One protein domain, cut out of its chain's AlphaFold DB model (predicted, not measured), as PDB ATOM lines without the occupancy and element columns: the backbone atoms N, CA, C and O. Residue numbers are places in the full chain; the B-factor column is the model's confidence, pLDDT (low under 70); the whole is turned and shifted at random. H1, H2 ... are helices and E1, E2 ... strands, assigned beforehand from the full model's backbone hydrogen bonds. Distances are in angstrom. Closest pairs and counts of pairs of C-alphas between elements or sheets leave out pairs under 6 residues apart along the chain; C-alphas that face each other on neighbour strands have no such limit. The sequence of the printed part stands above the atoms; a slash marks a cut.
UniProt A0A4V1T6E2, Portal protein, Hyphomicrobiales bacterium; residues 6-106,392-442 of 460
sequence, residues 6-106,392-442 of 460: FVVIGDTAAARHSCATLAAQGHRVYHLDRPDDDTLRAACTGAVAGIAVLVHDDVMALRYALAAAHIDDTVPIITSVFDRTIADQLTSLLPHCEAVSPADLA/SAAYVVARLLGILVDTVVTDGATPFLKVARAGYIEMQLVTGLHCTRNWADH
ATOM      1  N   PHE A   6      30.418 -25.762 -14.613       94.25
ATOM      2  CA  PHE A   6      30.519 -25.390 -13.200       94.25
ATOM      3  C   PHE A   6      29.494 -24.315 -12.848       94.25
ATOM      4  O   PHE A   6      29.153 -23.479 -13.687       94.25
ATOM      5  N   VAL A   7      29.045 -24.296 -11.596       94.56
ATOM      6  CA  VAL A   7      28.196 -23.225 -11.054       94.56
ATOM      7  C   VAL A   7      29.001 -22.449 -10.018       94.56
ATOM      8  O   VAL A   7      29.618 -23.044  -9.138       94.56
ATOM      9  N   VAL A   8      29.013 -21.122 -10.110       94.62
ATOM     10  CA  VAL A   8      29.668 -20.231  -9.147       94.62
ATOM     11  C   VAL A   8      28.620 -19.262  -8.616       94.62
ATOM     12  O   VAL A   8      27.973 -18.571  -9.395       94.62
ATOM     13  N   ILE A   9      28.445 -19.208  -7.300       94.44
ATOM     14  CA  ILE A   9      27.426 -18.408  -6.619       94.44
ATOM     15  C   ILE A   9      28.109 -17.326  -5.775       94.44
ATOM     16  O   ILE A   9      28.990 -17.650  -4.978       94.44
ATOM     17  N   GLY A  10      27.691 -16.067  -5.917       91.44
ATOM     18  CA  GLY A  10      28.094 -14.928  -5.086       91.44
ATOM     19  C   GLY A  10      28.671 -13.720  -5.840       91.44
ATOM     20  O   GLY A  10      29.213 -13.840  -6.941       91.44
ATOM     21  N   ASP A  11      28.613 -12.553  -5.191       87.19
ATOM     22  CA  ASP A  11      29.154 -11.250  -5.633       87.19
ATOM     23  C   ASP A  11      30.622 -11.015  -5.243       87.19
ATOM     24  O   ASP A  11      31.181  -9.938  -5.475       87.19
ATOM     25  N   THR A  12      31.285 -11.984  -4.621       88.69
ATOM     26  CA  THR A  12      32.640 -11.775  -4.100       88.69
ATOM     27  C   THR A  12      33.669 -11.669  -5.227       88.69
ATOM     28  O   THR A  12      33.507 -12.246  -6.307       88.69
ATOM     29  N   ALA A  13      34.787 -10.968  -5.002       86.19
ATOM     30  CA  ALA A  13      35.882 -10.998  -5.975       86.19
ATOM     31  C   ALA A  13      36.451 -12.413  -6.147       86.19
ATOM     32  O   ALA A  13      36.830 -12.783  -7.254       86.19
ATOM     33  N   ALA A  14      36.433 -13.240  -5.094       89.50
ATOM     34  CA  ALA A  14      36.788 -14.651  -5.199       89.50
ATOM     35  C   ALA A  14      35.853 -15.413  -6.163       89.50
ATOM     36  O   ALA A  14      36.347 -16.199  -6.975       89.50
ATOM     37  N   ALA A  15      34.539 -15.146  -6.137       90.88
ATOM     38  CA  ALA A  15      33.578 -15.683  -7.106       90.88
ATOM     39  C   ALA A  15      33.909 -15.242  -8.536       90.88
ATOM     40  O   ALA A  15      34.051 -16.086  -9.422       90.88
ATOM     41  N   ARG A  16      34.130 -13.939  -8.752       88.38
ATOM     42  CA  ARG A  16      34.491 -13.399 -10.075       88.38
ATOM     43  C   ARG A  16      35.803 -13.975 -10.614       88.38
ATOM     44  O   ARG A  16      35.844 -14.395 -11.766       88.38
ATOM     45  N   HIS A  17      36.853 -14.042  -9.796       88.06
ATOM     46  CA  HIS A  17      38.144 -14.616 -10.195       88.06
ATOM     47  C   HIS A  17      38.024 -16.116 -10.496       88.06
ATOM     48  O   HIS A  17      38.628 -16.601 -11.453       88.06
ATOM     49  N   SER A  18      37.204 -16.847  -9.730       91.62
ATOM     50  CA  SER A  18      36.928 -18.263  -9.999       91.62
ATOM     51  C   SER A  18      36.174 -18.446 -11.322       91.62
ATOM     52  O   SER A  18      36.579 -19.276 -12.136       91.62
ATOM     53  N   CYS A  19      35.146 -17.622 -11.574       90.81
ATOM     54  CA  CYS A  19      34.386 -17.571 -12.832       90.81
ATOM     55  C   CYS A  19      35.310 -17.339 -14.032       90.81
ATOM     56  O   CYS A  19      35.364 -18.160 -14.949       90.81
ATOM     57  N   ALA A  20      36.084 -16.252 -13.991       87.31
ATOM     58  CA  ALA A  20      36.974 -15.858 -15.076       87.31
ATOM     59  C   ALA A  20      38.053 -16.915 -15.355       87.31
ATOM     60  O   ALA A  20      38.334 -17.213 -16.514       87.31
ATOM     61  N   THR A  21      38.623 -17.519 -14.309       89.81
ATOM     62  CA  THR A  21      39.682 -18.528 -14.458       89.81
ATOM     63  C   THR A  21      39.149 -19.828 -15.064       89.81
ATOM     64  O   THR A  21      39.757 -20.356 -15.992       89.81
ATOM     65  N   LEU A  22      37.996 -20.326 -14.603       90.81
ATOM     66  CA  LEU A  22      37.365 -21.522 -15.180       90.81
ATOM     67  C   LEU A  22      36.958 -21.298 -16.645       90.81
ATOM     68  O   LEU A  22      37.209 -22.155 -17.493       90.81
ATOM     69  N   ALA A  23      36.381 -20.133 -16.957       88.19
ATOM     70  CA  ALA A  23      35.998 -19.776 -18.322       88.19
ATOM     71  C   ALA A  23      37.217 -19.663 -19.254       88.19
ATOM     72  O   ALA A  23      37.191 -20.179 -20.371       88.19
ATOM     73  N   ALA A  24      38.314 -19.055 -18.789       86.44
ATOM     74  CA  ALA A  24      39.557 -18.948 -19.557       86.44
ATOM     75  C   ALA A  24      40.211 -20.312 -19.840       86.44
ATOM     76  O   ALA A  24      40.884 -20.471 -20.856       86.44
ATOM     77  N   GLN A  25      39.976 -21.311 -18.986       88.12
ATOM     78  CA  GLN A  25      40.403 -22.699 -19.205       88.12
ATOM     79  C   GLN A  25      39.454 -23.493 -20.129       88.12
ATOM     80  O   GLN A  25      39.662 -24.685 -20.354       88.12
ATOM     81  N   GLY A  26      38.431 -22.846 -20.698       86.50
ATOM     82  CA  GLY A  26      37.505 -23.441 -21.665       86.50
ATOM     83  C   GLY A  26      36.329 -24.201 -21.043       86.50
ATOM     84  O   GLY A  26      35.647 -24.944 -21.751       86.50
ATOM     85  N   HIS A  27      36.075 -24.040 -19.741       90.25
ATOM     86  CA  HIS A  27      34.910 -24.630 -19.078       90.25
ATOM     87  C   HIS A  27      33.663 -23.751 -19.231       90.25
ATOM     88  O   HIS A  27      33.746 -22.529 -19.362       90.25
ATOM     89  N   ARG A  28      32.479 -24.371 -19.179       89.06
ATOM     90  CA  ARG A  28      31.211 -23.632 -19.107       89.06
ATOM     91  C   ARG A  28      30.970 -23.234 -17.655       89.06
ATOM     92  O   ARG A  28      31.046 -24.087 -16.778       89.06
ATOM     93  N   VAL A  29      30.671 -21.965 -17.396       89.75
ATOM     94  CA  VAL A  29      30.452 -21.465 -16.032       89.75
ATOM     95  C   VAL A  29      29.130 -20.715 -15.949       89.75
ATOM     96  O   VAL A  29      28.899 -19.780 -16.716       89.75
ATOM     97  N   TYR A  30      28.286 -21.105 -14.999       90.75
ATOM     98  CA  TYR A  30      27.093 -20.367 -14.597       90.75
ATOM     99  C   TYR A  30      27.429 -19.522 -13.371       90.75
ATOM    100  O   TYR A  30      27.526 -20.050 -12.265       90.75
ATOM    101  N   HIS A  31      27.653 -18.219 -13.564       90.62
ATOM    102  CA  HIS A  31      27.866 -17.284 -12.457       90.62
ATOM    103  C   HIS A  31      26.531 -16.665 -12.042       90.62
ATOM    104  O   HIS A  31      25.866 -16.012 -12.847       90.62
ATOM    105  N   LEU A  32      26.146 -16.912 -10.793       90.69
ATOM    106  CA  LEU A  32      24.906 -16.460 -10.175       90.69
ATOM    107  C   LEU A  32      25.253 -15.554  -8.996       90.69
ATOM    108  O   LEU A  32      25.903 -16.000  -8.061       90.69
ATOM    109  N   ASP A  33      24.828 -14.299  -9.000       86.69
ATOM    110  CA  ASP A  33      25.145 -13.397  -7.887       86.69
ATOM    111  C   ASP A  33      24.357 -13.783  -6.613       86.69
ATOM    112  O   ASP A  33      24.913 -14.272  -5.624       86.69
ATOM    113  N   ARG A  34      23.027 -13.653  -6.669       88.06
ATOM    114  CA  ARG A  34      22.097 -14.028  -5.592       88.06
ATOM    115  C   ARG A  34      20.881 -14.749  -6.173       88.06
ATOM    116  O   ARG A  34      19.833 -14.121  -6.325       88.06
ATOM    117  N   PRO A  35      21.021 -16.027  -6.562       89.44
ATOM    118  CA  PRO A  35      19.942 -16.749  -7.215       89.44
ATOM    119  C   PRO A  35      18.774 -17.003  -6.254       89.44
ATOM    120  O   PRO A  35      18.961 -17.280  -5.062       89.44
ATOM    121  N   ASP A  36      17.561 -16.941  -6.791       89.62
ATOM    122  CA  ASP A  36      16.405 -17.575  -6.168       89.62
ATOM    123  C   ASP A  36      16.447 -19.099  -6.381       89.62
ATOM    124  O   ASP A  36      17.346 -19.645  -7.031       89.62
ATOM    125  N   ASP A  37      15.495 -19.801  -5.776       88.44
ATOM    126  CA  ASP A  37      15.490 -21.263  -5.767       88.44
ATOM    127  C   ASP A  37      15.237 -21.846  -7.169       88.44
ATOM    128  O   ASP A  37      15.792 -22.895  -7.506       88.44
ATOM    129  N   ASP A  38      14.468 -21.149  -8.013       86.94
ATOM    130  CA  ASP A  38      14.179 -21.562  -9.390       86.94
ATOM    131  C   ASP A  38      15.398 -21.381 -10.303       86.94
ATOM    132  O   ASP A  38      15.753 -22.295 -11.056       86.94
ATOM    133  N   THR A  39      16.097 -20.248 -10.193       88.75
ATOM    134  CA  THR A  39      17.344 -19.985 -10.927       88.75
ATOM    135  C   THR A  39      18.430 -20.975 -10.521       88.75
ATOM    136  O   THR A  39      19.131 -21.517 -11.381       88.75
ATOM    137  N   LEU A  40      18.559 -21.243  -9.216       88.50
ATOM    138  CA  LEU A  40      19.513 -22.224  -8.709       88.50
ATOM    139  C   LEU A  40      19.192 -23.622  -9.247       88.50
ATOM    140  O   LEU A  40      20.084 -24.302  -9.754       88.50
ATOM    141  N   ARG A  41      17.917 -24.025  -9.206       88.19
ATOM    142  CA  ARG A  41      17.467 -25.307  -9.755       88.19
ATOM    143  C   ARG A  41      17.797 -25.423 -11.236       88.19
ATOM    144  O   ARG A  41      18.416 -26.410 -11.616       88.19
ATOM    145  N   ALA A  42      17.462 -24.412 -12.038       87.25
ATOM    146  CA  ALA A  42      17.724 -24.405 -13.476       87.25
ATOM    147  C   ALA A  42      19.223 -24.550 -13.803       87.25
ATOM    148  O   ALA A  42      19.589 -25.308 -14.704       87.25
ATOM    149  N   ALA A  43      20.094 -23.870 -13.051       86.25
ATOM    150  CA  ALA A  43      21.543 -23.957 -13.227       86.25
ATOM    151  C   ALA A  43      22.130 -25.314 -12.787       86.25
ATOM    152  O   ALA A  43      23.135 -25.755 -13.350       86.25
ATOM    153  N   CYS A  44      21.507 -25.978 -11.808       85.44
ATOM    154  CA  CYS A  44      21.958 -27.256 -11.253       85.44
ATOM    155  C   CYS A  44      21.347 -28.494 -11.937       85.44
ATOM    156  O   CYS A  44      21.918 -29.568 -11.820       85.44
ATOM    157  N   THR A  45      20.247 -28.382 -12.693       79.19
ATOM    158  CA  THR A  45      19.568 -29.525 -13.355       79.19
ATOM    159  C   THR A  45      20.339 -30.202 -14.507       79.19
ATOM    160  O   THR A  45      19.824 -31.132 -15.127       79.19
ATOM    161  N   GLY A  46      21.556 -29.755 -14.830       76.12
ATOM    162  CA  GLY A  46      22.413 -30.344 -15.868       76.12
ATOM    163  C   GLY A  46      23.584 -31.155 -15.303       76.12
ATOM    164  O   GLY A  46      23.782 -31.225 -14.099       76.12
ATOM    165  N   ALA A  47      24.419 -31.723 -16.180       83.88
ATOM    166  CA  ALA A  47      25.675 -32.361 -15.775       83.88
ATOM    167  C   ALA A  47      26.692 -31.302 -15.301       83.88
ATOM    168  O   ALA A  47      27.520 -30.813 -16.080       83.88
ATOM    169  N   VAL A  48      26.587 -30.916 -14.029       91.81
ATOM    170  CA  VAL A  48      27.491 -29.986 -13.350       91.81
ATOM    171  C   VAL A  48      28.634 -30.781 -12.720       91.81
ATOM    172  O   VAL A  48      28.420 -31.741 -11.995       91.81
ATOM    173  N   ALA A  49      29.871 -30.388 -13.005       93.19
ATOM    174  CA  ALA A  49      31.067 -31.026 -12.463       93.19
ATOM    175  C   ALA A  49      31.436 -30.519 -11.060       93.19
ATOM    176  O   ALA A  49      32.177 -31.188 -10.348       93.19
ATOM    177  N   GLY A  50      30.936 -29.347 -10.660       94.69
ATOM    178  CA  GLY A  50      31.129 -28.802  -9.321       94.69
ATOM    179  C   GLY A  50      30.441 -27.455  -9.110       94.69
ATOM    180  O   GLY A  50      30.173 -26.715 -10.063       94.69
ATOM    181  N   ILE A  51      30.170 -27.139  -7.844       95.50
ATOM    182  CA  ILE A  51      29.481 -25.918  -7.418       95.50
ATOM    183  C   ILE A  51      30.373 -25.172  -6.425       95.50
ATOM    184  O   ILE A  51      30.841 -25.752  -5.448       95.50
ATOM    185  N   ALA A  52      30.592 -23.878  -6.641       96.44
ATOM    186  CA  ALA A  52      31.252 -22.997  -5.686       96.44
ATOM    187  C   ALA A  52      30.262 -21.979  -5.116       96.44
ATOM    188  O   ALA A  52      29.692 -21.188  -5.858       96.44
ATOM    189  N   VAL A  53      30.093 -21.960  -3.798       95.56
ATOM    190  CA  VAL A  53      29.269 -20.997  -3.058       95.56
ATOM    191  C   VAL A  53      30.197 -20.024  -2.337       95.56
ATOM    192  O   VAL A  53      30.692 -20.327  -1.256       95.56
ATOM    193  N   LEU A  54      30.465 -18.868  -2.940       94.00
ATOM    194  CA  LEU A  54      31.448 -17.893  -2.466       94.00
ATOM    195  C   LEU A  54      30.767 -16.573  -2.097       94.00
ATOM    196  O   LEU A  54      30.763 -15.624  -2.881       94.00
ATOM    197  N   VAL A  55      30.207 -16.518  -0.887       91.56
ATOM    198  CA  VAL A  55      29.443 -15.382  -0.347       91.56
ATOM    199  C   VAL A  55      30.013 -14.909   0.993       91.56
ATOM    200  O   VAL A  55      30.669 -15.660   1.709       91.56
ATOM    201  N   HIS A  56      29.764 -13.647   1.349       83.75
ATOM    202  CA  HIS A  56      30.254 -13.067   2.606       83.75
ATOM    203  C   HIS A  56      29.468 -13.501   3.859       83.75
ATOM    204  O   HIS A  56      29.992 -13.383   4.966       83.75
ATOM    205  N   ASP A  57      28.221 -13.952   3.700       86.69
ATOM    206  CA  ASP A  57      27.303 -14.283   4.795       86.69
ATOM    207  C   ASP A  57      27.199 -15.806   4.976       86.69
ATOM    208  O   ASP A  57      26.729 -16.507   4.077       86.69
ATOM    209  N   ASP A  58      27.606 -16.312   6.144       88.88
ATOM    210  CA  ASP A  58      27.601 -17.746   6.471       88.88
ATOM    211  C   ASP A  58      26.190 -18.364   6.412       88.88
ATOM    212  O   ASP A  58      26.042 -19.537   6.068       88.88
ATOM    213  N   VAL A  59      25.136 -17.588   6.696       89.25
ATOM    214  CA  VAL A  59      23.742 -18.057   6.610       89.25
ATOM    215  C   VAL A  59      23.336 -18.245   5.151       89.25
ATOM    216  O   VAL A  59      22.692 -19.238   4.808       89.25
ATOM    217  N   MET A  60      23.736 -17.323   4.273       90.50
ATOM    218  CA  MET A  60      23.506 -17.466   2.831       90.50
ATOM    219  C   MET A  60      24.353 -18.588   2.234       90.50
ATOM    220  O   MET A  60      23.845 -19.344   1.408       90.50
ATOM    221  N   ALA A  61      25.604 -18.736   2.679       91.31
ATOM    222  CA  ALA A  61      26.471 -19.835   2.263       91.31
ATOM    223  C   ALA A  61      25.824 -21.187   2.584       91.31
ATOM    224  O   ALA A  61      25.704 -22.043   1.706       91.31
ATOM    225  N   LEU A  62      25.318 -21.332   3.813       91.19
ATOM    226  CA  LEU A  62      24.598 -22.519   4.264       91.19
ATOM    227  C   LEU A  62      23.325 -22.762   3.444       91.19
ATOM    228  O   LEU A  62      23.100 -23.885   2.994       91.19
ATOM    229  N   ARG A  63      22.515 -21.718   3.211       92.62
ATOM    230  CA  ARG A  63      21.284 -21.811   2.407       92.62
ATOM    231  C   ARG A  63      21.573 -22.352   1.010       92.62
ATOM    232  O   ARG A  63      20.938 -23.315   0.593       92.62
ATOM    233  N   TYR A  64      22.531 -21.753   0.303       93.94
ATOM    234  CA  TYR A  64      22.876 -22.163  -1.057       93.94
ATOM    235  C   TYR A  64      23.513 -23.549  -1.106       93.94
ATOM    236  O   TYR A  64      23.177 -24.321  -1.996       93.94
ATOM    237  N   ALA A  65      24.386 -23.890  -0.152       93.06
ATOM    238  CA  ALA A  65      25.000 -25.215  -0.093       93.06
ATOM    239  C   ALA A  65      23.952 -26.319   0.132       93.06
ATOM    240  O   ALA A  65      23.969 -27.326  -0.570       93.06
ATOM    241  N   LEU A  66      23.008 -26.110   1.057       92.69
ATOM    242  CA  LEU A  66      21.919 -27.058   1.314       92.69
ATOM    243  C   LEU A  66      20.947 -27.151   0.134       92.69
ATOM    244  O   LEU A  66      20.533 -28.249  -0.221       92.69
ATOM    245  N   ALA A  67      20.595 -26.022  -0.487       92.62
ATOM    246  CA  ALA A  67      19.713 -26.015  -1.650       92.62
ATOM    247  C   ALA A  67      20.354 -26.726  -2.851       92.62
ATOM    248  O   ALA A  67      19.704 -27.550  -3.487       92.62
ATOM    249  N   ALA A  68      21.639 -26.470  -3.118       91.94
ATOM    250  CA  ALA A  68      22.400 -27.158  -4.157       91.94
ATOM    251  C   ALA A  68      22.476 -28.669  -3.896       91.94
ATOM    252  O   ALA A  68      22.144 -29.449  -4.782       91.94
ATOM    253  N   ALA A  69      22.820 -29.073  -2.668       92.06
ATOM    254  CA  ALA A  69      22.880 -30.485  -2.285       92.06
ATOM    255  C   ALA A  69      21.511 -31.181  -2.320       92.06
ATOM    256  O   ALA A  69      21.439 -32.386  -2.516       92.06
ATOM    257  N   HIS A  70      20.414 -30.443  -2.122       91.94
ATOM    258  CA  HIS A  70      19.066 -30.990  -2.268       91.94
ATOM    259  C   HIS A  70      18.683 -31.234  -3.736       91.94
ATOM    260  O   HIS A  70      17.867 -32.112  -4.010       91.94
ATOM    261  N   ILE A  71      19.239 -30.453  -4.670       91.25
ATOM    262  CA  ILE A  71      19.006 -30.620  -6.110       91.25
ATOM    263  C   ILE A  71      19.833 -31.789  -6.652       91.25
ATOM    264  O   ILE A  71      19.292 -32.630  -7.367       91.25
ATOM    265  N   ASP A  72      21.121 -31.833  -6.313       88.75
ATOM    266  CA  ASP A  72      22.031 -32.927  -6.654       88.75
ATOM    267  C   ASP A  72      23.042 -33.114  -5.515       88.75
ATOM    268  O   ASP A  72      23.887 -32.251  -5.260       88.75
ATOM    269  N   ASP A  73      22.942 -34.240  -4.809       87.88
ATOM    270  CA  ASP A  73      23.788 -34.561  -3.659       87.88
ATOM    271  C   ASP A  73      25.134 -35.186  -4.055       87.88
ATOM    272  O   ASP A  73      25.999 -35.362  -3.196       87.88
ATOM    273  N   THR A  74      25.342 -35.483  -5.342       89.44
ATOM    274  CA  THR A  74      26.557 -36.135  -5.854       89.44
ATOM    275  C   THR A  74      27.619 -35.142  -6.322       89.44
ATOM    276  O   THR A  74      28.809 -35.473  -6.381       89.44
ATOM    277  N   VAL A  75      27.206 -33.915  -6.645       91.88
ATOM    278  CA  VAL A  75      28.091 -32.875  -7.173       91.88
ATOM    279  C   VAL A  75      28.960 -32.306  -6.046       91.88
ATOM    280  O   VAL A  75      28.445 -31.953  -4.985       91.88
ATOM    281  N   PRO A  76      30.285 -32.168  -6.242       93.56
ATOM    282  CA  PRO A  76      31.148 -31.571  -5.234       93.56
ATOM    283  C   PRO A  76      30.809 -30.090  -5.042       93.56
ATOM    284  O   PRO A  76      30.817 -29.300  -5.994       93.56
ATOM    285  N   ILE A  77      30.548 -29.709  -3.793       94.69
ATOM    286  CA  ILE A  77      30.216 -28.337  -3.399       94.69
ATOM    287  C   ILE A  77      31.376 -27.769  -2.588       94.69
ATOM    288  O   ILE A  77      31.757 -28.324  -1.562       94.69
ATOM    289  N   ILE A  78      31.910 -26.625  -2.998       95.19
ATOM    290  CA  ILE A  78      32.886 -25.864  -2.217       95.19
ATOM    291  C   ILE A  78      32.205 -24.602  -1.732       95.19
ATOM    292  O   ILE A  78      31.715 -23.818  -2.538       95.19
ATOM    293  N   THR A  79      32.179 -24.375  -0.428       94.44
ATOM    294  CA  THR A  79      31.480 -23.226   0.148       94.44
ATOM    295  C   THR A  79      32.387 -22.409   1.048       94.44
ATOM    296  O   THR A  79      33.172 -22.955   1.824       94.44
ATOM    297  N   SER A  80      32.308 -21.085   0.932       91.81
ATOM    298  CA  SER A  80      33.033 -20.181   1.810       91.81
ATOM    299  C   SER A  80      32.274 -19.996   3.119       91.81
ATOM    300  O   SER A  80      31.229 -19.350   3.129       91.81
ATOM    301  N   VAL A  81      32.813 -20.523   4.219       90.00
ATOM    302  CA  VAL A  81      32.233 -20.372   5.561       90.00
ATOM    303  C   VAL A  81      33.307 -19.869   6.517       90.00
ATOM    304  O   VAL A  81      34.409 -20.424   6.597       90.00
ATOM    305  N   PHE A  82      33.009 -18.793   7.240       81.31
ATOM    306  CA  PHE A  82      33.935 -18.177   8.185       81.31
ATOM    307  C   PHE A  82      33.851 -18.807   9.574       81.31
ATOM    308  O   PHE A  82      34.900 -19.073  10.177       81.31
ATOM    309  N   ASP A  83      32.642 -19.042  10.093       82.62
ATOM    310  CA  ASP A  83      32.469 -19.688  11.392       82.62
ATOM    311  C   ASP A  83      32.864 -21.170  11.323       82.62
ATOM    312  O   ASP A  83      32.261 -21.983  10.624       82.62
ATOM    313  N   ARG A  84      33.890 -21.538  12.097       78.88
ATOM    314  CA  ARG A  84      34.395 -22.914  12.141       78.88
ATOM    315  C   ARG A  84      33.330 -23.912  12.608       78.88
ATOM    316  O   ARG A  84      33.325 -25.037  12.136       78.88
ATOM    317  N   THR A  85      32.436 -23.509  13.504       81.81
ATOM    318  CA  THR A  85      31.353 -24.363  14.007       81.81
ATOM    319  C   THR A  85      30.355 -24.673  12.899       81.81
ATOM    320  O   THR A  85      29.954 -25.825  12.750       81.81
ATOM    321  N   ILE A  86      29.982 -23.660  12.104       83.94
ATOM    322  CA  ILE A  86      29.093 -23.839  10.948       83.94
ATOM    323  C   ILE A  86      29.781 -24.714   9.900       83.94
ATOM    324  O   ILE A  86      29.161 -25.642   9.392       83.94
ATOM    325  N   ALA A  87      31.066 -24.473   9.626       85.31
ATOM    326  CA  ALA A  87      31.845 -25.290   8.700       85.31
ATOM    327  C   ALA A  87      31.884 -26.770   9.128       85.31
ATOM    328  O   ALA A  87      31.572 -27.645   8.323       85.31
ATOM    329  N   ASP A  88      32.189 -27.048  10.402       84.38
ATOM    330  CA  ASP A  88      32.250 -28.413  10.944       84.38
ATOM    331  C   ASP A  88      30.875 -29.111  10.876       84.38
ATOM    332  O   ASP A  88      30.789 -30.289  10.518       84.38
ATOM    333  N   GLN A  89      29.786 -28.390  11.172       85.31
ATOM    334  CA  GLN A  89      28.422 -28.915  11.032       85.31
ATOM    335  C   GLN A  89      28.062 -29.194   9.573       85.31
ATOM    336  O   GLN A  89      27.489 -30.240   9.278       85.31
ATOM    337  N   LEU A  90      28.416 -28.293   8.659       85.69
ATOM    338  CA  LEU A  90      28.095 -28.436   7.245       85.69
ATOM    339  C   LEU A  90      28.811 -29.633   6.620       85.69
ATOM    340  O   LEU A  90      28.169 -30.441   5.955       85.69
ATOM    341  N   THR A  91      30.102 -29.804   6.907       84.00
ATOM    342  CA  THR A  91      30.868 -30.978   6.462       84.00
ATOM    343  C   THR A  91      30.345 -32.277   7.084       84.00
ATOM    344  O   THR A  91      30.432 -33.331   6.462       84.00
ATOM    345  N   SER A  92      29.760 -32.226   8.287       85.88
ATOM    346  CA  SER A  92      29.100 -33.394   8.882       85.88
ATOM    347  C   SER A  92      27.755 -33.733   8.229       85.88
ATOM    348  O   SER A  92      27.353 -34.895   8.280       85.88
ATOM    349  N   LEU A  93      27.037 -32.747   7.687       86.81
ATOM    350  CA  LEU A  93      25.712 -32.930   7.086       86.81
ATOM    351  C   LEU A  93      25.784 -33.261   5.592       86.81
ATOM    352  O   LEU A  93      24.954 -34.017   5.097       86.81
ATOM    353  N   LEU A  94      26.765 -32.701   4.886       88.88
ATOM    354  CA  LEU A  94      26.922 -32.816   3.441       88.88
ATOM    355  C   LEU A  94      28.281 -33.465   3.113       88.88
ATOM    356  O   LEU A  94      29.296 -32.766   3.084       88.88
ATOM    357  N   PRO A  95      28.337 -34.782   2.835       83.00
ATOM    358  CA  PRO A  95      29.601 -35.502   2.633       83.00
ATOM    359  C   PRO A  95      30.378 -35.054   1.385       83.00
ATOM    360  O   PRO A  95      31.597 -35.207   1.334       83.00
ATOM    361  N   HIS A  96      29.690 -34.468   0.400       89.06
ATOM    362  CA  HIS A  96      30.283 -33.901  -0.815       89.06
ATOM    363  C   HIS A  96      30.511 -32.383  -0.726       89.06
ATOM    364  O   HIS A  96      30.869 -31.755  -1.724       89.06
ATOM    365  N   CYS A  97      30.331 -31.784   0.459       91.06
ATOM    366  CA  CYS A  97      30.548 -30.362   0.688       91.06
ATOM    367  C   CYS A  97      31.833 -30.097   1.477       91.06
ATOM    368  O   CYS A  97      32.012 -30.547   2.612       91.06
ATOM    369  N   GLU A  98      32.712 -29.293   0.894       91.94
ATOM    370  CA  GLU A  98      33.891 -28.764   1.554       91.94
ATOM    371  C   GLU A  98      33.660 -27.308   1.969       91.94
ATOM    372  O   GLU A  98      33.527 -26.415   1.129       91.94
ATOM    373  N   ALA A  99      33.657 -27.062   3.279       91.81
ATOM    374  CA  ALA A  99      33.620 -25.718   3.831       91.81
ATOM    375  C   ALA A  99      35.044 -25.154   3.963       91.81
ATOM    376  O   ALA A  99      35.913 -25.737   4.616       91.81
ATOM    377  N   VAL A 100      35.283 -23.995   3.356       90.38
ATOM    378  CA  VAL A 100      36.593 -23.343   3.291       90.38
ATOM    379  C   VAL A 100      36.481 -21.927   3.840       90.38
ATOM    380  O   VAL A 100      35.606 -21.168   3.449       90.38
ATOM    381  N   SER A 101      37.398 -21.521   4.715       91.31
ATOM    382  CA  SER A 101      37.443 -20.138   5.197       91.31
ATOM    383  C   SER A 101      38.497 -19.336   4.425       91.31
ATOM    384  O   SER A 101      39.686 -19.670   4.512       91.31
ATOM    385  N   PRO A 102      38.130 -18.232   3.740       90.44
ATOM    386  CA  PRO A 102      39.095 -17.324   3.109       90.44
ATOM    387  C   PRO A 102      40.172 -16.823   4.083       90.44
ATOM    388  O   PRO A 102      41.337 -16.658   3.722       90.44
ATOM    389  N   ALA A 103      39.808 -16.634   5.357       91.50
ATOM    390  CA  ALA A 103      40.745 -16.243   6.406       91.50
ATOM    391  C   ALA A 103      41.755 -17.356   6.738       91.50
ATOM    392  O   ALA A 103      42.934 -17.063   6.947       91.50
ATOM    393  N   ASP A 104      41.326 -18.623   6.758       90.62
ATOM    394  CA  ASP A 104      42.208 -19.773   7.002       90.62
ATOM    395  C   ASP A 104      43.167 -20.030   5.828       90.62
ATOM    396  O   ASP A 104      44.291 -20.489   6.064       90.62
ATOM    397  N   LEU A 105      42.760 -19.710   4.593       91.50
ATOM    398  CA  LEU A 105      43.625 -19.760   3.409       91.50
ATOM    399  C   LEU A 105      44.646 -18.617   3.390       91.50
ATOM    400  O   LEU A 105      45.817 -18.834   3.080       91.50
ATOM    401  N   ALA A 106      44.227 -17.403   3.752       93.31
ATOM    402  CA  ALA A 106      45.087 -16.224   3.686       93.31
ATOM    403  C   ALA A 106      46.070 -16.088   4.852       93.31
ATOM    404  O   ALA A 106      47.163 -15.543   4.675       93.31
ATOM    405  N   SER A 392      41.910 -17.348  -2.378       92.50
ATOM    406  CA  SER A 392      40.676 -18.126  -2.242       92.50
ATOM    407  C   SER A 392      40.217 -18.687  -3.587       92.50
ATOM    408  O   SER A 392      39.921 -19.874  -3.677       92.50
ATOM    409  N   ALA A 393      40.232 -17.874  -4.645       92.31
ATOM    410  CA  ALA A 393      39.861 -18.296  -5.993       92.31
ATOM    411  C   ALA A 393      40.793 -19.388  -6.535       92.31
ATOM    412  O   ALA A 393      40.314 -20.405  -7.026       92.31
ATOM    413  N   ALA A 394      42.113 -19.232  -6.382       93.19
ATOM    414  CA  ALA A 394      43.079 -20.251  -6.792       93.19
ATOM    415  C   ALA A 394      42.824 -21.593  -6.084       93.19
ATOM    416  O   ALA A 394      42.838 -22.644  -6.723       93.19
ATOM    417  N   TYR A 395      42.530 -21.560  -4.780       94.50
ATOM    418  CA  TYR A 395      42.180 -22.763  -4.028       94.50
ATOM    419  C   TYR A 395      40.885 -23.403  -4.545       94.50
ATOM    420  O   TYR A 395      40.869 -24.593  -4.850       94.50
ATOM    421  N   VAL A 396      39.812 -22.614  -4.665       94.50
ATOM    422  CA  VAL A 396      38.487 -23.098  -5.081       94.50
ATOM    423  C   VAL A 396      38.539 -23.690  -6.484       94.50
ATOM    424  O   VAL A 396      38.085 -24.812  -6.681       94.50
ATOM    425  N   VAL A 397      39.136 -22.985  -7.447       94.00
ATOM    426  CA  VAL A 397      39.256 -23.469  -8.829       94.00
ATOM    427  C   VAL A 397      40.060 -24.764  -8.876       94.00
ATOM    428  O   VAL A 397      39.621 -25.726  -9.497       94.00
ATOM    429  N   ALA A 398      41.198 -24.840  -8.180       93.25
ATOM    430  CA  ALA A 398      41.991 -26.065  -8.153       93.25
ATOM    431  C   ALA A 398      41.200 -27.255  -7.585       93.25
ATOM    432  O   ALA A 398      41.228 -28.346  -8.157       93.25
ATOM    433  N   ARG A 399      40.449 -27.041  -6.499       93.31
ATOM    434  CA  ARG A 399      39.607 -28.078  -5.892       93.31
ATOM    435  C   ARG A 399      38.424 -28.480  -6.781       93.31
ATOM    436  O   ARG A 399      38.158 -29.674  -6.876       93.31
ATOM    437  N   LEU A 400      37.774 -27.539  -7.473       93.06
ATOM    438  CA  LEU A 400      36.718 -27.834  -8.457       93.06
ATOM    439  C   LEU A 400      37.237 -28.672  -9.633       93.06
ATOM    440  O   LEU A 400      36.523 -29.526 -10.148       93.06
ATOM    441  N   LEU A 401      38.494 -28.468 -10.030       91.88
ATOM    442  CA  LEU A 401      39.166 -29.260 -11.064       91.88
ATOM    443  C   LEU A 401      39.683 -30.618 -10.549       91.88
ATOM    444  O   LEU A 401      40.369 -31.333 -11.279       91.88
ATOM    445  N   GLY A 402      39.390 -30.979  -9.296       89.62
ATOM    446  CA  GLY A 402      39.802 -32.246  -8.688       89.62
ATOM    447  C   GLY A 402      41.266 -32.294  -8.240       89.62
ATOM    448  O   GLY A 402      41.774 -33.367  -7.911       89.62
ATOM    449  N   ILE A 403      41.969 -31.157  -8.200       90.62
ATOM    450  CA  ILE A 403      43.356 -31.084  -7.729       90.62
ATOM    451  C   ILE A 403      43.350 -31.013  -6.202       90.62
ATOM    452  O   ILE A 403      42.838 -30.063  -5.616       90.62
ATOM    453  N   LEU A 404      43.964 -31.991  -5.533       88.56
ATOM    454  CA  LEU A 404      44.097 -31.998  -4.073       88.56
ATOM    455  C   LEU A 404      45.173 -31.000  -3.618       88.56
ATOM    456  O   LEU A 404      46.367 -31.310  -3.586       88.56
ATOM    457  N   VAL A 405      44.729 -29.791  -3.274       88.81
ATOM    458  CA  VAL A 405      45.583 -28.692  -2.808       88.81
ATOM    459  C   VAL A 405      45.580 -28.605  -1.283       88.81
ATOM    460  O   VAL A 405      44.530 -28.449  -0.658       88.81
ATOM    461  N   ASP A 406      46.774 -28.629  -0.688       85.56
ATOM    462  CA  ASP A 406      46.973 -28.451   0.755       85.56
ATOM    463  C   ASP A 406      46.925 -26.971   1.159       85.56
ATOM    464  O   ASP A 406      46.385 -26.599   2.202       85.56
ATOM    465  N   THR A 407      47.570 -26.115   0.362       86.50
ATOM    466  CA  THR A 407      47.635 -24.667   0.579       86.50
ATOM    467  C   THR A 407      47.984 -23.956  -0.720       86.50
ATOM    468  O   THR A 407      48.659 -24.520  -1.581       86.50
ATOM    469  N   VAL A 408      47.602 -22.687  -0.820       90.56
ATOM    470  CA  VAL A 408      48.067 -21.784  -1.876       90.56
ATOM    471  C   VAL A 408      49.107 -20.841  -1.285       90.56
ATOM    472  O   VAL A 408      48.951 -20.367  -0.157       90.56
ATOM    473  N   VAL A 409      50.181 -20.592  -2.025       91.06
ATOM    474  CA  VAL A 409      51.153 -19.532  -1.730       91.06
ATOM    475  C   VAL A 409      51.234 -18.606  -2.934       91.06
ATOM    476  O   VAL A 409      50.928 -19.026  -4.042       91.06
ATOM    477  N   THR A 410      51.624 -17.354  -2.738       87.00
ATOM    478  CA  THR A 410      51.793 -16.408  -3.848       87.00
ATOM    479  C   THR A 410      53.192 -15.829  -3.843       87.00
ATOM    480  O   THR A 410      53.743 -15.558  -2.773       87.00
ATOM    481  N   ASP A 411      53.744 -15.605  -5.027       84.69
ATOM    482  CA  ASP A 411      54.893 -14.730  -5.234       84.69
ATOM    483  C   ASP A 411      54.475 -13.615  -6.195       84.69
ATOM    484  O   ASP A 411      54.062 -13.871  -7.326       84.69
ATOM    485  N   GLY A 412      54.446 -12.377  -5.700       79.88
ATOM    486  CA  GLY A 412      53.781 -11.276  -6.397       79.88
ATOM    487  C   GLY A 412      52.318 -11.601  -6.739       79.88
ATOM    488  O   GLY A 412      51.504 -11.849  -5.847       79.88
ATOM    489  N   ALA A 413      51.994 -11.576  -8.035       75.81
ATOM    490  CA  ALA A 413      50.663 -11.884  -8.562       75.81
ATOM    491  C   ALA A 413      50.456 -13.375  -8.884       75.81
ATOM    492  O   ALA A 413      49.322 -13.783  -9.125       75.81
ATOM    493  N   THR A 414      51.514 -14.190  -8.871       83.88
ATOM    494  CA  THR A 414      51.455 -15.585  -9.320       83.88
ATOM    495  C   THR A 414      51.136 -16.520  -8.149       83.88
ATOM    496  O   THR A 414      51.914 -16.586  -7.186       83.88
ATOM    497  N   PRO A 415      50.009 -17.255  -8.182       88.75
ATOM    498  CA  PRO A 415      49.712 -18.281  -7.195       88.75
ATOM    499  C   PRO A 415      50.378 -19.619  -7.537       88.75
ATOM    500  O   PRO A 415      50.391 -20.077  -8.677       88.75
ATOM    501  N   PHE A 416      50.866 -20.290  -6.499       91.31
ATOM    502  CA  PHE A 416      51.396 -21.645  -6.541       91.31
ATOM    503  C   PHE A 416      50.582 -22.544  -5.613       91.31
ATOM    504  O   PHE A 416      50.405 -22.263  -4.421       91.31
ATOM    505  N   LEU A 417      50.113 -23.655  -6.161       91.69
ATOM    506  CA  LEU A 417      49.345 -24.669  -5.461       91.69
ATOM    507  C   LEU A 417      50.299 -25.693  -4.861       91.69
ATOM    508  O   LEU A 417      51.050 -26.343  -5.588       91.69
ATOM    509  N   LYS A 418      50.257 -25.880  -3.544       89.81
ATOM    510  CA  LYS A 418      50.934 -27.009  -2.911       89.81
ATOM    511  C   LYS A 418      50.072 -28.255  -3.083       89.81
ATOM    512  O   LYS A 418      49.043 -28.382  -2.417       89.81
ATOM    513  N   VAL A 419      50.504 -29.163  -3.945       88.06
ATOM    514  CA  VAL A 419      49.821 -30.429  -4.215       88.06
ATOM    515  C   VAL A 419      50.513 -31.547  -3.449       88.06
ATOM    516  O   VAL A 419      51.746 -31.668  -3.452       88.06
ATOM    517  N   ALA A 420      49.716 -32.384  -2.785       76.94
ATOM    518  CA  ALA A 420      50.231 -33.519  -2.032       76.94
ATOM    519  C   ALA A 420      51.117 -34.401  -2.935       76.94
ATOM    520  O   ALA A 420      50.698 -34.829  -4.008       76.94
ATOM    521  N   ARG A 421      52.355 -34.675  -2.496       70.75
ATOM    522  CA  ARG A 421      53.382 -35.492  -3.187       70.75
ATOM    523  C   ARG A 421      53.976 -34.926  -4.491       70.75
ATOM    524  O   ARG A 421      55.033 -35.408  -4.879       70.75
ATOM    525  N   ALA A 422      53.368 -33.920  -5.124       75.31
ATOM    526  CA  ALA A 422      53.855 -33.324  -6.380       75.31
ATOM    527  C   ALA A 422      54.610 -31.990  -6.200       75.31
ATOM    528  O   ALA A 422      55.205 -31.488  -7.149       75.31
ATOM    529  N   GLY A 423      54.624 -31.422  -4.989       84.38
ATOM    530  CA  GLY A 423      55.315 -30.161  -4.710       84.38
ATOM    531  C   GLY A 423      54.445 -28.945  -5.022       84.38
ATOM    532  O   GLY A 423      53.255 -28.947  -4.707       84.38
ATOM    533  N   TYR A 424      55.043 -27.891  -5.575       89.25
ATOM    534  CA  TYR A 424      54.337 -26.663  -5.944       89.25
ATOM    535  C   TYR A 424      54.103 -26.609  -7.449       89.25
ATOM    536  O   TYR A 424      55.042 -26.780  -8.223       89.25
ATOM    537  N   ILE A 425      52.861 -26.346  -7.845       89.44
ATOM    538  CA  ILE A 425      52.461 -26.178  -9.243       89.44
ATOM    539  C   ILE A 425      52.017 -24.733  -9.435       89.44
ATOM    540  O   ILE A 425      51.194 -24.230  -8.670       89.44
ATOM    541  N   GLU A 426      52.576 -24.062 -10.435       89.69
ATOM    542  CA  GLU A 426      52.141 -22.722 -10.823       89.69
ATOM    543  C   GLU A 426      50.722 -22.768 -11.395       89.69
ATOM    544  O   GLU A 426      50.388 -23.642 -12.197       89.69
ATOM    545  N   MET A 427      49.882 -21.823 -10.983       86.44
ATOM    546  CA  MET A 427      48.528 -21.680 -11.495       86.44
ATOM    547  C   MET A 427      48.359 -20.307 -12.130       86.44
ATOM    548  O   MET A 427      48.589 -19.284 -11.491       86.44
ATOM    549  N   GLN A 428      47.887 -20.275 -13.373       83.56
ATOM    550  CA  GLN A 428      47.469 -19.026 -13.996       83.56
ATOM    551  C   GLN A 428      46.074 -18.661 -13.496       83.56
ATOM    552  O   GLN A 428      45.092 -19.338 -13.805       83.56
ATOM    553  N   LEU A 429      46.006 -17.601 -12.693       81.75
ATOM    554  CA  LEU A 429      44.755 -17.024 -12.226       81.75
ATOM    555  C   LEU A 429      44.417 -15.804 -13.076       81.75
ATOM    556  O   LEU A 429      45.269 -14.955 -13.335       81.75
ATOM    557  N   VAL A 430      43.158 -15.707 -13.485       77.62
ATOM    558  CA  VAL A 430      42.674 -14.568 -14.256       77.62
ATOM    559  C   VAL A 430      42.153 -13.503 -13.293       77.62
ATOM    560  O   VAL A 430      41.083 -13.649 -12.702       77.62
ATOM    561  N   THR A 431      42.927 -12.427 -13.129       65.38
ATOM    562  CA  THR A 431      42.595 -11.265 -12.288       65.38
ATOM    563  C   THR A 431      42.216 -10.059 -13.148       65.38
ATOM    564  O   THR A 431      42.834  -9.833 -14.185       65.38
ATOM    565  N   GLY A 432      41.236  -9.255 -12.722       54.66
ATOM    566  CA  GLY A 432      40.886  -7.992 -13.398       54.66
ATOM    567  C   GLY A 432      39.938  -8.107 -14.601       54.66
ATOM    568  O   GLY A 432      39.613  -7.097 -15.213       54.66
ATOM    569  N   LEU A 433      39.452  -9.308 -14.924       51.00
ATOM    570  CA  LEU A 433      38.323  -9.496 -15.837       51.00
ATOM    571  C   LEU A 433      37.022  -9.508 -15.027       51.00
ATOM    572  O   LEU A 433      36.840 -10.323 -14.120       51.00
ATOM    573  N   HIS A 434      36.103  -8.602 -15.348       50.91
ATOM    574  CA  HIS A 434      34.739  -8.673 -14.839       50.91
ATOM    575  C   HIS A 434      33.993  -9.781 -15.598       50.91
ATOM    576  O   HIS A 434      33.908  -9.737 -16.825       50.91
ATOM    577  N   CYS A 435      33.441 -10.781 -14.893       49.25
ATOM    578  CA  CYS A 435      32.383 -11.619 -15.473       49.25
ATOM    579  C   CYS A 435      31.191 -10.678 -15.724       49.25
ATOM    580  O   CYS A 435      30.466 -10.324 -14.800       49.25
ATOM    581  N   THR A 436      31.047 -10.181 -16.953       41.19
ATOM    582  CA  THR A 436      30.084  -9.124 -17.311       41.19
ATOM    583  C   THR A 436      28.651  -9.624 -17.487       41.19
ATOM    584  O   THR A 436      27.799  -8.853 -17.917       41.19
ATOM    585  N   ARG A 437      28.344 -10.900 -17.211       49.31
ATOM    586  CA  ARG A 437      27.023 -11.470 -17.517       49.31
ATOM    587  C   ARG A 437      26.526 -12.384 -16.406       49.31
ATOM    588  O   ARG A 437      27.039 -13.487 -16.236       49.31
ATOM    589  N   ASN A 438      25.513 -11.910 -15.685       47.84
ATOM    590  CA  ASN A 438      24.680 -12.731 -14.818       47.84
ATOM    591  C   ASN A 438      23.910 -13.714 -15.716       47.84
ATOM    592  O   ASN A 438      23.276 -13.294 -16.686       47.84
ATOM    593  N   TRP A 439      23.990 -15.018 -15.445       47.31
ATOM    594  CA  TRP A 439      23.323 -16.040 -16.269       47.31
ATOM    595  C   TRP A 439      21.810 -15.791 -16.420       47.31
ATOM    596  O   TRP A 439      21.246 -16.075 -17.476       47.31
ATOM    597  N   ALA A 440      21.181 -15.193 -15.400       44.59
ATOM    598  CA  ALA A 440      19.755 -14.867 -15.375       44.59
ATOM    599  C   ALA A 440      19.293 -13.972 -16.544       44.59
ATOM    600  O   ALA A 440      18.145 -14.079 -16.966       44.59
ATOM    601  N   ASP A 441      20.178 -13.142 -17.107       45.19
ATOM    602  CA  ASP A 441      19.804 -12.222 -18.184       45.19
ATOM    603  C   ASP A 441      19.809 -12.897 -19.573       45.19
ATOM    604  O   ASP A 441      19.120 -12.432 -20.484       45.19
ATOM    605  N   HIS A 442      20.543 -14.009 -19.763       43.72
ATOM    606  CA  HIS A 442      20.709 -14.678 -21.066       43.72
ATOM    607  C   HIS A 442      20.972 -16.206 -20.953       43.72
ATOM    608  O   HIS A 442      22.125 -16.633 -21.070       43.72
TER     609      HIS A 442
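Overview. This is residues 6 to 106 and 392 to 442 of the 460 residues of the protein "Portal protein" of Hyphomicrobiales bacterium (UniProt A0A4V1T6E2). A twisted wall of five parallel strands stands between two layers of helices, H2, H3 and H4 over one face and H1 and H6 over the other. A small antiparallel sheet, E6 to E8, covers the far side of H6, and from it a tail, residues 427 to 442, folds back past H1. The printed part has 152 residues with six named helices and eight named strands, in the order E1 H1 E2 H2 E3 H3 E4 H4 E5 H5 H6 E6 E7 E8; the class is mixed, helices and strands. The larger sheet has the order E2 E1 E3 E4 E5. The whole is compact, with a radius of gyration of the C-alphas of 14.5 A and spans of 41 by 36 by 26 A.

Along the chain. The larger sheet holds E2, residues 28 to 32, E1, 6 to 9, E3, 48 to 53, 13.8 A long, E4, 77 to 80, and E5, 97 to 100. C-alpha 6 begins E1 at (30.519, -25.390, -13.200). The helices are H1, 13 to 24, 16.2 A, H2, 37 to 44, H3, 58 to 71, 19.9 A, H4, 84 to 93, 14.2 A, H5, 102 to 106, and H6, 392 to 400, 12.2 A. The smaller sheet holds E6, 405 to 411, 17.0 A, E7, 414 to 419, 15.8 A, and E8, 423 to 426, ending at C-alpha 426 (52.141, -22.722, -10.823).

Arrangement. E1 and E3 are parallel at 16 degrees, with N 9 and O 52 2.7 A apart, within hydrogen-bond range; E2 and E1 are parallel at 16 degrees, with N 8 and O 30 2.8 A apart, within hydrogen-bond range. H3 is on this sheet, over E3 and E4, at a height of 8.6 A; Ala 61 and Thr 79 have the closest C-alphas of H3 and E4, 6.4 A. H2 and H4 are on the same face. H6 is on the opposite face at 9.0 A, and H1 shares that face; H1 and H6 touch at a steep tilt of 46 degrees, closest at the C-alphas of Ala 14 and Ala 393, 4.8 A. H6 is also on the smaller sheet, over E6 and E7, at a height of 9.5 A. That sheet is a meander, each strand the antiparallel neighbour of the one before; N 416 and O 409 of the hairpin E6 and E7 are 2.8 A apart, and N 417 and O 425 of the hairpin E7 and E8 are 2.8 A apart. H5 only grazes it with residues 104 to 106. In H1 to H6 every O i to N i+4 pair is within hydrogen-bond range.

Size, cuts and confidence. The farthest C-alphas, of Arg 421 and Asp 441, are 43.5 A apart. Residues 107 to 391 are not printed, and C-alphas 106 and 392 are 7.6 A apart across the cut. Of the links that are printed whole, none is long. Mean pLDDT of the printed part is 85.7; residues 431 to 442 are under 70.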